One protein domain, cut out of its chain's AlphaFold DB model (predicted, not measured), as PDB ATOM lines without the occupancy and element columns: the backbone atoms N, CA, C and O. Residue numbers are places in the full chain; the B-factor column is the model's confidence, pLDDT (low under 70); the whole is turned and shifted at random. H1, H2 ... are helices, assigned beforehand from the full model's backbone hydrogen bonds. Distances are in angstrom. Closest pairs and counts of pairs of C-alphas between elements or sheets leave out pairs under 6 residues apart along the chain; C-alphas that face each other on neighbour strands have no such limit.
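This is residues 2 to 58 of the 129 residues of an uncharacterized protein of Mycolicibacterium sp. P1-5 (UniProt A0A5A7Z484). One long helix, H2, runs along the longest axis; before its first residue, Ala 18, the short helix H1 makes the fold back, and residues 2 to 8 run beside the first half of H2. Past its other end, residues 41 to 58 make a loop that goes out and comes back, and residues 45 to 50 stick out. The printed part has 57 residues with two named helices, H1 then H2, and no named strand; its class is all helix, though under half of the residues, 27, are in named elements. It is extended, with a radius of gyration of the C-alphas of 16.5 A and spans of 49 by 18 by 13 A.

H2, residues 18 to 40, and H1, residues 10 to 13, are close but not clearly touching; their closest C-alphas, those of Ala 18 and Ile 12, are 6.3 A apart. Every O i to N i+4 pair in H2 is within hydrogen-bond range; H1 is too short for such a pair.

H2 measures 32.4 A, from C-alpha 18 at (61.303, 62.806, -175.448) to C-alpha 40 at (65.772, 30.740, -174.136). H1 measures 4.9 A and begins at C-alpha 10, (67.659, 65.727, -182.802).

The two C-alphas farthest apart, those of Pro 16 and Ala 46, are 50.4 A apart. The printed part has no cut, and the link from H1 to H2 is tight. Mean pLDDT of the printed part is 86.0; residues 2 to 5 are under 70.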
ATOM      1  N   ASP A   2      66.647  41.467-181.680       52.25
ATOM      2  CA  ASP A   2      65.760  42.500-181.120       52.25
ATOM      3  C   ASP A   2      66.599  43.760-180.905       52.25
ATOM      4  O   ASP A   2      67.463  43.802-180.022       52.25
ATOM      5  N   ALA A   3      66.435  44.730-181.801       55.19
ATOM      6  CA  ALA A   3      67.236  45.939-181.817       55.19
ATOM      7  C   ALA A   3      66.948  46.762-180.555       55.19
ATOM      8  O   ALA A   3      65.804  47.109-180.258       55.19
ATOM      9  N   LEU A   4      68.012  47.075-179.810       63.28
ATOM     10  CA  LEU A   4      67.995  48.201-178.882       63.28
ATOM     11  C   LEU A   4      67.556  49.458-179.649       63.28
ATOM     12  O   LEU A   4      67.780  49.515-180.861       63.28
ATOM     13  N   PRO A   5      66.916  50.437-178.984       69.56
ATOM     14  CA  PRO A   5      66.461  51.645-179.659       69.56
ATOM     15  C   PRO A   5      67.607  52.245-180.477       69.56
ATOM     16  O   PRO A   5      68.697  52.481-179.957       69.56
ATOM     17  N   GLY A   6      67.361  52.374-181.782       77.25
ATOM     18  CA  GLY A   6      68.321  52.903-182.741       77.25
ATOM     19  C   GLY A   6      68.581  54.397-182.528       77.25
ATOM     20  O   GLY A   6      67.995  55.009-181.632       77.25
ATOM     21  N   PRO A   7      69.458  55.000-183.344       80.44
ATOM     22  CA  PRO A   7      69.729  56.431-183.267       80.44
ATOM     23  C   PRO A   7      68.432  57.249-183.398       80.44
ATOM     24  O   PRO A   7      67.567  56.937-184.215       80.44
ATOM     25  N   VAL A   8      68.309  58.291-182.575       84.06
ATOM     26  CA  VAL A   8      67.129  59.170-182.488       84.06
ATOM     27  C   VAL A   8      67.461  60.509-183.147       84.06
ATOM     28  O   VAL A   8      68.572  61.014-182.979       84.06
ATOM     29  N   SER A   9      66.517  61.092-183.894       87.81
ATOM     30  CA  SER A   9      66.718  62.410-184.512       87.81
ATOM     31  C   SER A   9      66.725  63.527-183.457       87.81
ATOM     32  O   SER A   9      66.111  63.416-182.391       87.81
ATOM     33  N   ARG A  10      67.450  64.613-183.745       85.44
ATOM     34  CA  ARG A  10      67.659  65.727-182.802       85.44
ATOM     35  C   ARG A  10      66.367  66.502-182.539       85.44
ATOM     36  O   ARG A  10      66.183  67.033-181.453       85.44
ATOM     37  N   GLU A  11      65.468  66.510-183.511       85.31
ATOM     38  CA  GLU A  11      64.153  67.140-183.461       85.31
ATOM     39  C   GLU A  11      63.225  66.388-182.500       85.31
ATOM     40  O   GLU A  11      62.521  67.010-181.712       85.31
ATOM     41  N   ILE A  12      63.289  65.049-182.485       83.69
ATOM     42  CA  ILE A  12      62.569  64.239-181.491       83.69
ATOM     43  C   ILE A  12      63.144  64.476-180.100       83.69
ATOM     44  O   ILE A  12      62.379  64.593-179.153       83.69
ATOM     45  N   LEU A  13      64.471  64.583-179.966       86.69
ATOM     46  CA  LEU A  13      65.111  64.863-178.677       86.69
ATOM     47  C   LEU A  13      64.722  66.239-178.109       86.69
ATOM     48  O   LEU A  13      64.714  66.411-176.894       86.69
ATOM     49  N   ALA A  14      64.395  67.202-178.974       90.38
ATOM     50  CA  ALA A  14      63.957  68.536-178.578       90.38
ATOM     51  C   ALA A  14      62.508  68.577-178.056       90.38
ATOM     52  O   ALA A  14      62.103  69.585-177.475       90.38
ATOM     53  N   GLN A  15      61.726  67.506-178.234       92.12
ATOM     54  CA  GLN A  15      60.359  67.444-177.727       92.12
ATOM     55  C   GLN A  15      60.363  67.343-176.187       92.12
ATOM     56  O   GLN A  15      61.116  66.535-175.639       92.12
ATOM     57  N   PRO A  16      59.507  68.094-175.467       91.19
ATOM     58  CA  PRO A  16      59.513  68.163-173.999       91.19
ATOM     59  C   PRO A  16      59.424  66.802-173.283       91.19
ATOM     60  O   PRO A  16      60.028  66.633-172.225       91.19
ATOM     61  N   ASP A  17      58.765  65.806-173.886       91.12
ATOM     62  CA  ASP A  17      58.574  64.470-173.294       91.12
ATOM     63  C   ASP A  17      59.507  63.384-173.862       91.12
ATOM     64  O   ASP A  17      59.395  62.199-173.521       91.12
ATOM     65  N   ALA A  18      60.456  63.754-174.724       88.56
ATOM     66  CA  ALA A  18      61.303  62.806-175.448       88.56
ATOM     67  C   ALA A  18      62.078  61.871-174.515       88.56
ATOM     68  O   ALA A  18      62.108  60.657-174.719       88.56
ATOM     69  N   ALA A  19      62.663  62.424-173.450       87.69
ATOM     70  CA  ALA A  19      63.433  61.653-172.482       87.69
ATOM     71  C   ALA A  19      62.581  60.575-171.791       87.69
ATOM     72  O   ALA A  19      63.047  59.454-171.577       87.69
ATOM     73  N   GLN A  20      61.319  60.876-171.471       91.31
ATOM     74  CA  GLN A  20      60.427  59.917-170.818       91.31
ATOM     75  C   GLN A  20      60.046  58.775-171.760       91.31
ATOM     76  O   GLN A  20      60.137  57.604-171.374       91.31
ATOM     77  N   LEU A  21      59.688  59.101-173.004       89.50
ATOM     78  CA  LEU A  21      59.339  58.117-174.029       89.50
ATOM     79  C   LEU A  21      60.527  57.209-174.365       89.50
ATOM     80  O   LEU A  21      60.374  55.987-174.428       89.50
ATOM     81  N   LEU A  22      61.726  57.782-174.495       89.44
ATOM     82  CA  LEU A  22      62.957  57.026-174.721       89.44
ATOM     83  C   LEU A  22      63.268  56.104-173.543       89.44
ATOM     84  O   LEU A  22      63.496  54.912-173.743       89.44
ATOM     85  N   ASN A  23      63.182  56.602-172.310       90.88
ATOM     86  CA  ASN A  23      63.392  55.779-171.120       90.88
ATOM     87  C   ASN A  23      62.367  54.643-171.014       90.88
ATOM     88  O   ASN A  23      62.709  53.541-170.581       90.88
ATOM     89  N   ALA A  24      61.107  54.873-171.382       91.44
ATOM     90  CA  ALA A  24      60.087  53.826-171.415       91.44
ATOM     91  C   ALA A  24      60.394  52.767-172.490       91.44
ATOM     92  O   ALA A  24      60.325  51.565-172.220       91.44
ATOM     93  N   ALA A  25      60.799  53.198-173.686       88.81
ATOM     94  CA  ALA A  25      61.150  52.307-174.788       88.81
ATOM     95  C   ALA A  25      62.395  51.460-174.479       88.81
ATOM     96  O   ALA A  25      62.363  50.239-174.665       88.81
ATOM     97  N   VAL A  26      63.457  52.078-173.949       91.31
ATOM     98  CA  VAL A  26      64.687  51.392-173.517       91.31
ATOM     99  C   VAL A  26      64.364  50.352-172.453       91.31
ATOM    100  O   VAL A  26      64.769  49.201-172.597       91.31
ATOM    101  N   ARG A  27      63.586  50.714-171.423       92.31
ATOM    102  CA  ARG A  27      63.181  49.774-170.367       92.31
ATOM    103  C   ARG A  27      62.446  48.570-170.950       92.31
ATOM    104  O   ARG A  27      62.855  47.438-170.717       92.31
ATOM    105  N   LYS A  28      61.438  48.791-171.799       91.81
ATOM    106  CA  LYS A  28      60.682  47.704-172.447       91.81
ATOM    107  C   LYS A  28      61.566  46.820-173.334       91.81
ATOM    108  O   LYS A  28      61.380  45.603-173.384       91.81
ATOM    109  N   ALA A  29      62.508  47.408-174.069       92.06
ATOM    110  CA  ALA A  29      63.449  46.665-174.904       92.06
ATOM    111  C   ALA A  29      64.406  45.812-174.059       92.06
ATOM    112  O   ALA A  29      64.552  44.619-174.329       92.06
ATOM    113  N   MET A  30      64.992  46.388-173.007       93.12
ATOM    114  CA  MET A  30      65.899  45.681-172.102       93.12
ATOM    115  C   MET A  30      65.200  44.541-171.371       93.12
ATOM    116  O   MET A  30      65.723  43.432-171.376       93.12
ATOM    117  N   THR A  31      63.999  44.759-170.830       94.06
ATOM    118  CA  THR A  31      63.231  43.693-170.170       94.06
ATOM    119  C   THR A  31      62.916  42.551-171.130       94.06
ATOM    120  O   THR A  31      63.118  41.394-170.782       94.06
ATOM    121  N   ARG A  32      62.498  42.834-172.373       90.94
ATOM    122  CA  ARG A  32      62.252  41.774-173.369       90.94
ATOM    123  C   ARG A  32      63.515  40.992-173.706       90.94
ATOM    124  O   ARG A  32      63.470  39.767-173.778       90.94
ATOM    125  N   LYS A  33      64.640  41.684-173.881       89.38
ATOM    126  CA  LYS A  33      65.928  41.045-174.158       89.38
ATOM    127  C   LYS A  33      66.396  40.191-172.980       89.38
ATOM    128  O   LYS A  33      66.839  39.068-173.198       89.38
ATOM    129  N   ALA A  34      66.263  40.701-171.759       90.31
ATOM    130  CA  ALA A  34      66.599  39.981-170.537       90.31
ATOM    131  C   ALA A  34      65.722  38.736-170.381       90.31
ATOM    132  O   ALA A  34      66.256  37.642-170.256       90.31
ATOM    133  N   ASN A  35      64.398  38.869-170.501       91.44
ATOM    134  CA  ASN A  35      63.470  37.738-170.431       91.44
ATOM    135  C   ASN A  35      63.799  36.687-171.494       91.44
ATOM    136  O   ASN A  35      63.848  35.501-171.192       91.44
ATOM    137  N   ARG A  36      64.096  37.104-172.730       89.81
ATOM    138  CA  ARG A  36      64.509  36.184-173.794       89.81
ATOM    139  C   ARG A  36      65.802  35.444-173.450       89.81
ATOM    140  O   ARG A  36      65.884  34.251-173.717       89.81
ATOM    141  N   ALA A  37      66.789  36.126-172.873       89.81
ATOM    142  CA  ALA A  37      68.030  35.493-172.441       89.81
ATOM    143  C   ALA A  37      67.782  34.516-171.278       89.81
ATOM    144  O   ALA A  37      68.150  33.352-171.373       89.81
ATOM    145  N   TYR A  38      67.085  34.938-170.224       90.44
ATOM    146  CA  TYR A  38      66.798  34.073-169.075       90.44
ATOM    147  C   TYR A  38      65.923  32.870-169.426       90.44
ATOM    148  O   TYR A  38      66.078  31.818-168.815       90.44
ATOM    149  N   LEU A  39      65.035  32.997-170.413       91.06
ATOM    150  CA  LEU A  39      64.195  31.888-170.848       91.06
ATOM    151  C   LEU A  39      64.921  30.976-171.834       91.06
ATOM    152  O   LEU A  39      65.031  29.788-171.571       91.06
ATOM    153  N   ALA A  40      65.429  31.518-172.943       90.31
ATOM    154  CA  ALA A  40      65.772  30.740-174.136       90.31
ATOM    155  C   ALA A  40      67.265  30.705-174.494       90.31
ATOM    156  O   ALA A  40      67.620  30.182-175.552       90.31
ATOM    157  N   GLN A  41      68.153  31.271-173.670       89.50
ATOM    158  CA  GLN A  41      69.589  31.253-173.952       89.50
ATOM    159  C   GLN A  41      70.100  29.815-174.093       89.50
ATOM    160  O   GLN A  41      69.916  28.992-173.197       89.50
ATOM    161  N   VAL A  42      70.744  29.522-175.223       88.31
ATOM    162  CA  VAL A  42      71.328  28.203-175.501       88.31
ATOM    163  C   VAL A  42      72.410  27.895-174.469       88.31
ATOM    164  O   VAL A  42      73.183  28.786-174.106       88.31
ATOM    165  N   ALA A  43      72.452  26.643-174.008       84.94
ATOM    166  CA  ALA A  43      73.469  26.183-173.075       84.94
ATOM    167  C   ALA A  43      74.878  26.332-173.681       84.94
ATOM    168  O   ALA A  43      75.075  26.039-174.865       84.94
ATOM    169  N   PRO A  44      75.865  26.807-172.906       85.69
ATOM    170  CA  PRO A  44      77.217  26.973-173.407       85.69
ATOM    171  C   PRO A  44      77.863  25.609-173.688       85.69
ATOM    172  O   PRO A  44      77.692  24.653-172.934       85.69
ATOM    173  N   VAL A  45      78.616  25.527-174.786       86.81
ATOM    174  CA  VAL A  45      79.403  24.342-175.149       86.81
ATOM    175  C   VAL A  45      80.815  24.467-174.583       86.81
ATOM    176  O   VAL A  45      81.403  25.552-174.604       86.81
ATOM    177  N   ALA A  46      81.366  23.369-174.063       83.00
ATOM    178  CA  ALA A  46      82.700  23.370-173.466       83.00
ATOM    179  C   ALA A  46      83.750  23.917-174.458       83.00
ATOM    180  O   ALA A  46      83.706  23.560-175.638       83.00
ATOM    181  N   PRO A  47      84.692  24.776-174.016       87.00
ATOM    182  CA  PRO A  47      85.012  25.158-172.633       87.00
ATOM    183  C   PRO A  47      84.308  26.438-172.135       87.00
ATOM    184  O   PRO A  47      84.672  26.974-171.088       87.00
ATOM    185  N   ALA A  48      83.345  26.984-172.882       82.69
ATOM    186  CA  ALA A  48      82.675  28.219-172.494       82.69
ATOM    187  C   ALA A  48      81.786  28.000-171.259       82.69
ATOM    188  O   ALA A  48      81.057  27.020-171.164       82.69
ATOM    189  N   THR A  49      81.814  28.950-170.323       81.75
ATOM    190  CA  THR A  49      80.957  28.954-169.120       81.75
ATOM    191  C   THR A  49      79.947  30.101-169.120       81.75
ATOM    192  O   THR A  49      79.113  30.208-168.223       81.75
ATOM    193  N   ARG A  50      80.013  30.987-170.124       80.38
ATOM    194  CA  ARG A  50      79.130  32.149-170.269       80.38
ATOM    195  C   ARG A  50      78.687  32.313-171.725       80.38
ATOM    196  O   ARG A  50      79.511  32.124-172.619       80.38
ATOM    197  N   PRO A  51      77.446  32.775-171.959       80.81
ATOM    198  CA  PRO A  51      76.376  32.993-170.974       80.81
ATOM    199  C   PRO A  51      75.771  31.666-170.457       80.81
ATOM    200  O   PRO A  51      75.844  30.664-171.163       80.81
ATOM    201  N   PRO A  52      75.203  31.639-169.235       84.31
ATOM    202  CA  PRO A  52      74.550  30.443-168.697       84.31
ATOM    203  C   PRO A  52      73.307  30.061-169.511       84.31
ATOM    204  O   PRO A  52      72.702  30.912-170.168       84.31
ATOM    205  N   ALA A  53      72.916  28.786-169.436       89.00
ATOM    206  CA  ALA A  53      71.707  28.282-170.080       89.00
ATOM    207  C   ALA A  53      70.449  28.955-169.506       89.00
ATOM    208  O   ALA A  53      70.295  29.073-168.285       89.00
ATOM    209  N   GLY A  54      69.543  29.368-170.392       88.69
ATOM    210  CA  GLY A  54      68.205  29.814-170.012       88.69
ATOM    211  C   GLY A  54      67.393  28.664-169.417       88.69
ATOM    212  O   GLY A  54      67.690  27.500-169.680       88.69
ATOM    213  N   ILE A  55      66.371  28.985-168.622       89.44
ATOM    214  CA  ILE A  55      65.624  28.003-167.821       89.44
ATOM    215  C   ILE A  55      65.018  26.868-168.659       89.44
ATOM    216  O   ILE A  55      64.987  25.735-168.199       89.44
ATOM    217  N   ILE A  56      64.610  27.131-169.908       87.56
ATOM    218  CA  ILE A  56      64.009  26.098-170.775       87.56
ATOM    219  C   ILE A  56      65.034  25.091-171.307       87.56
ATOM    220  O   ILE A  56      64.658  24.028-171.781       87.56
ATOM    221  N   ASN A  57      66.319  25.448-171.278       87.50
ATOM    222  CA  ASN A  57      67.422  24.610-171.748       87.50
ATOM    223  C   ASN A  57      68.149  23.921-170.581       87.50
ATOM    224  O   ASN A  57      69.227  23.360-170.778       87.50
ATOM    225  N   GLN A  58      67.606  24.013-169.364       85.50
ATOM    226  CA  GLN A  58      68.094  23.271-168.204       85.50
ATOM    227  C   GLN A  58      67.435  21.891-168.147       85.50
ATOM    228  O   GLN A  58      66.446  21.623-168.825       85.50
TER     229      GLN A  58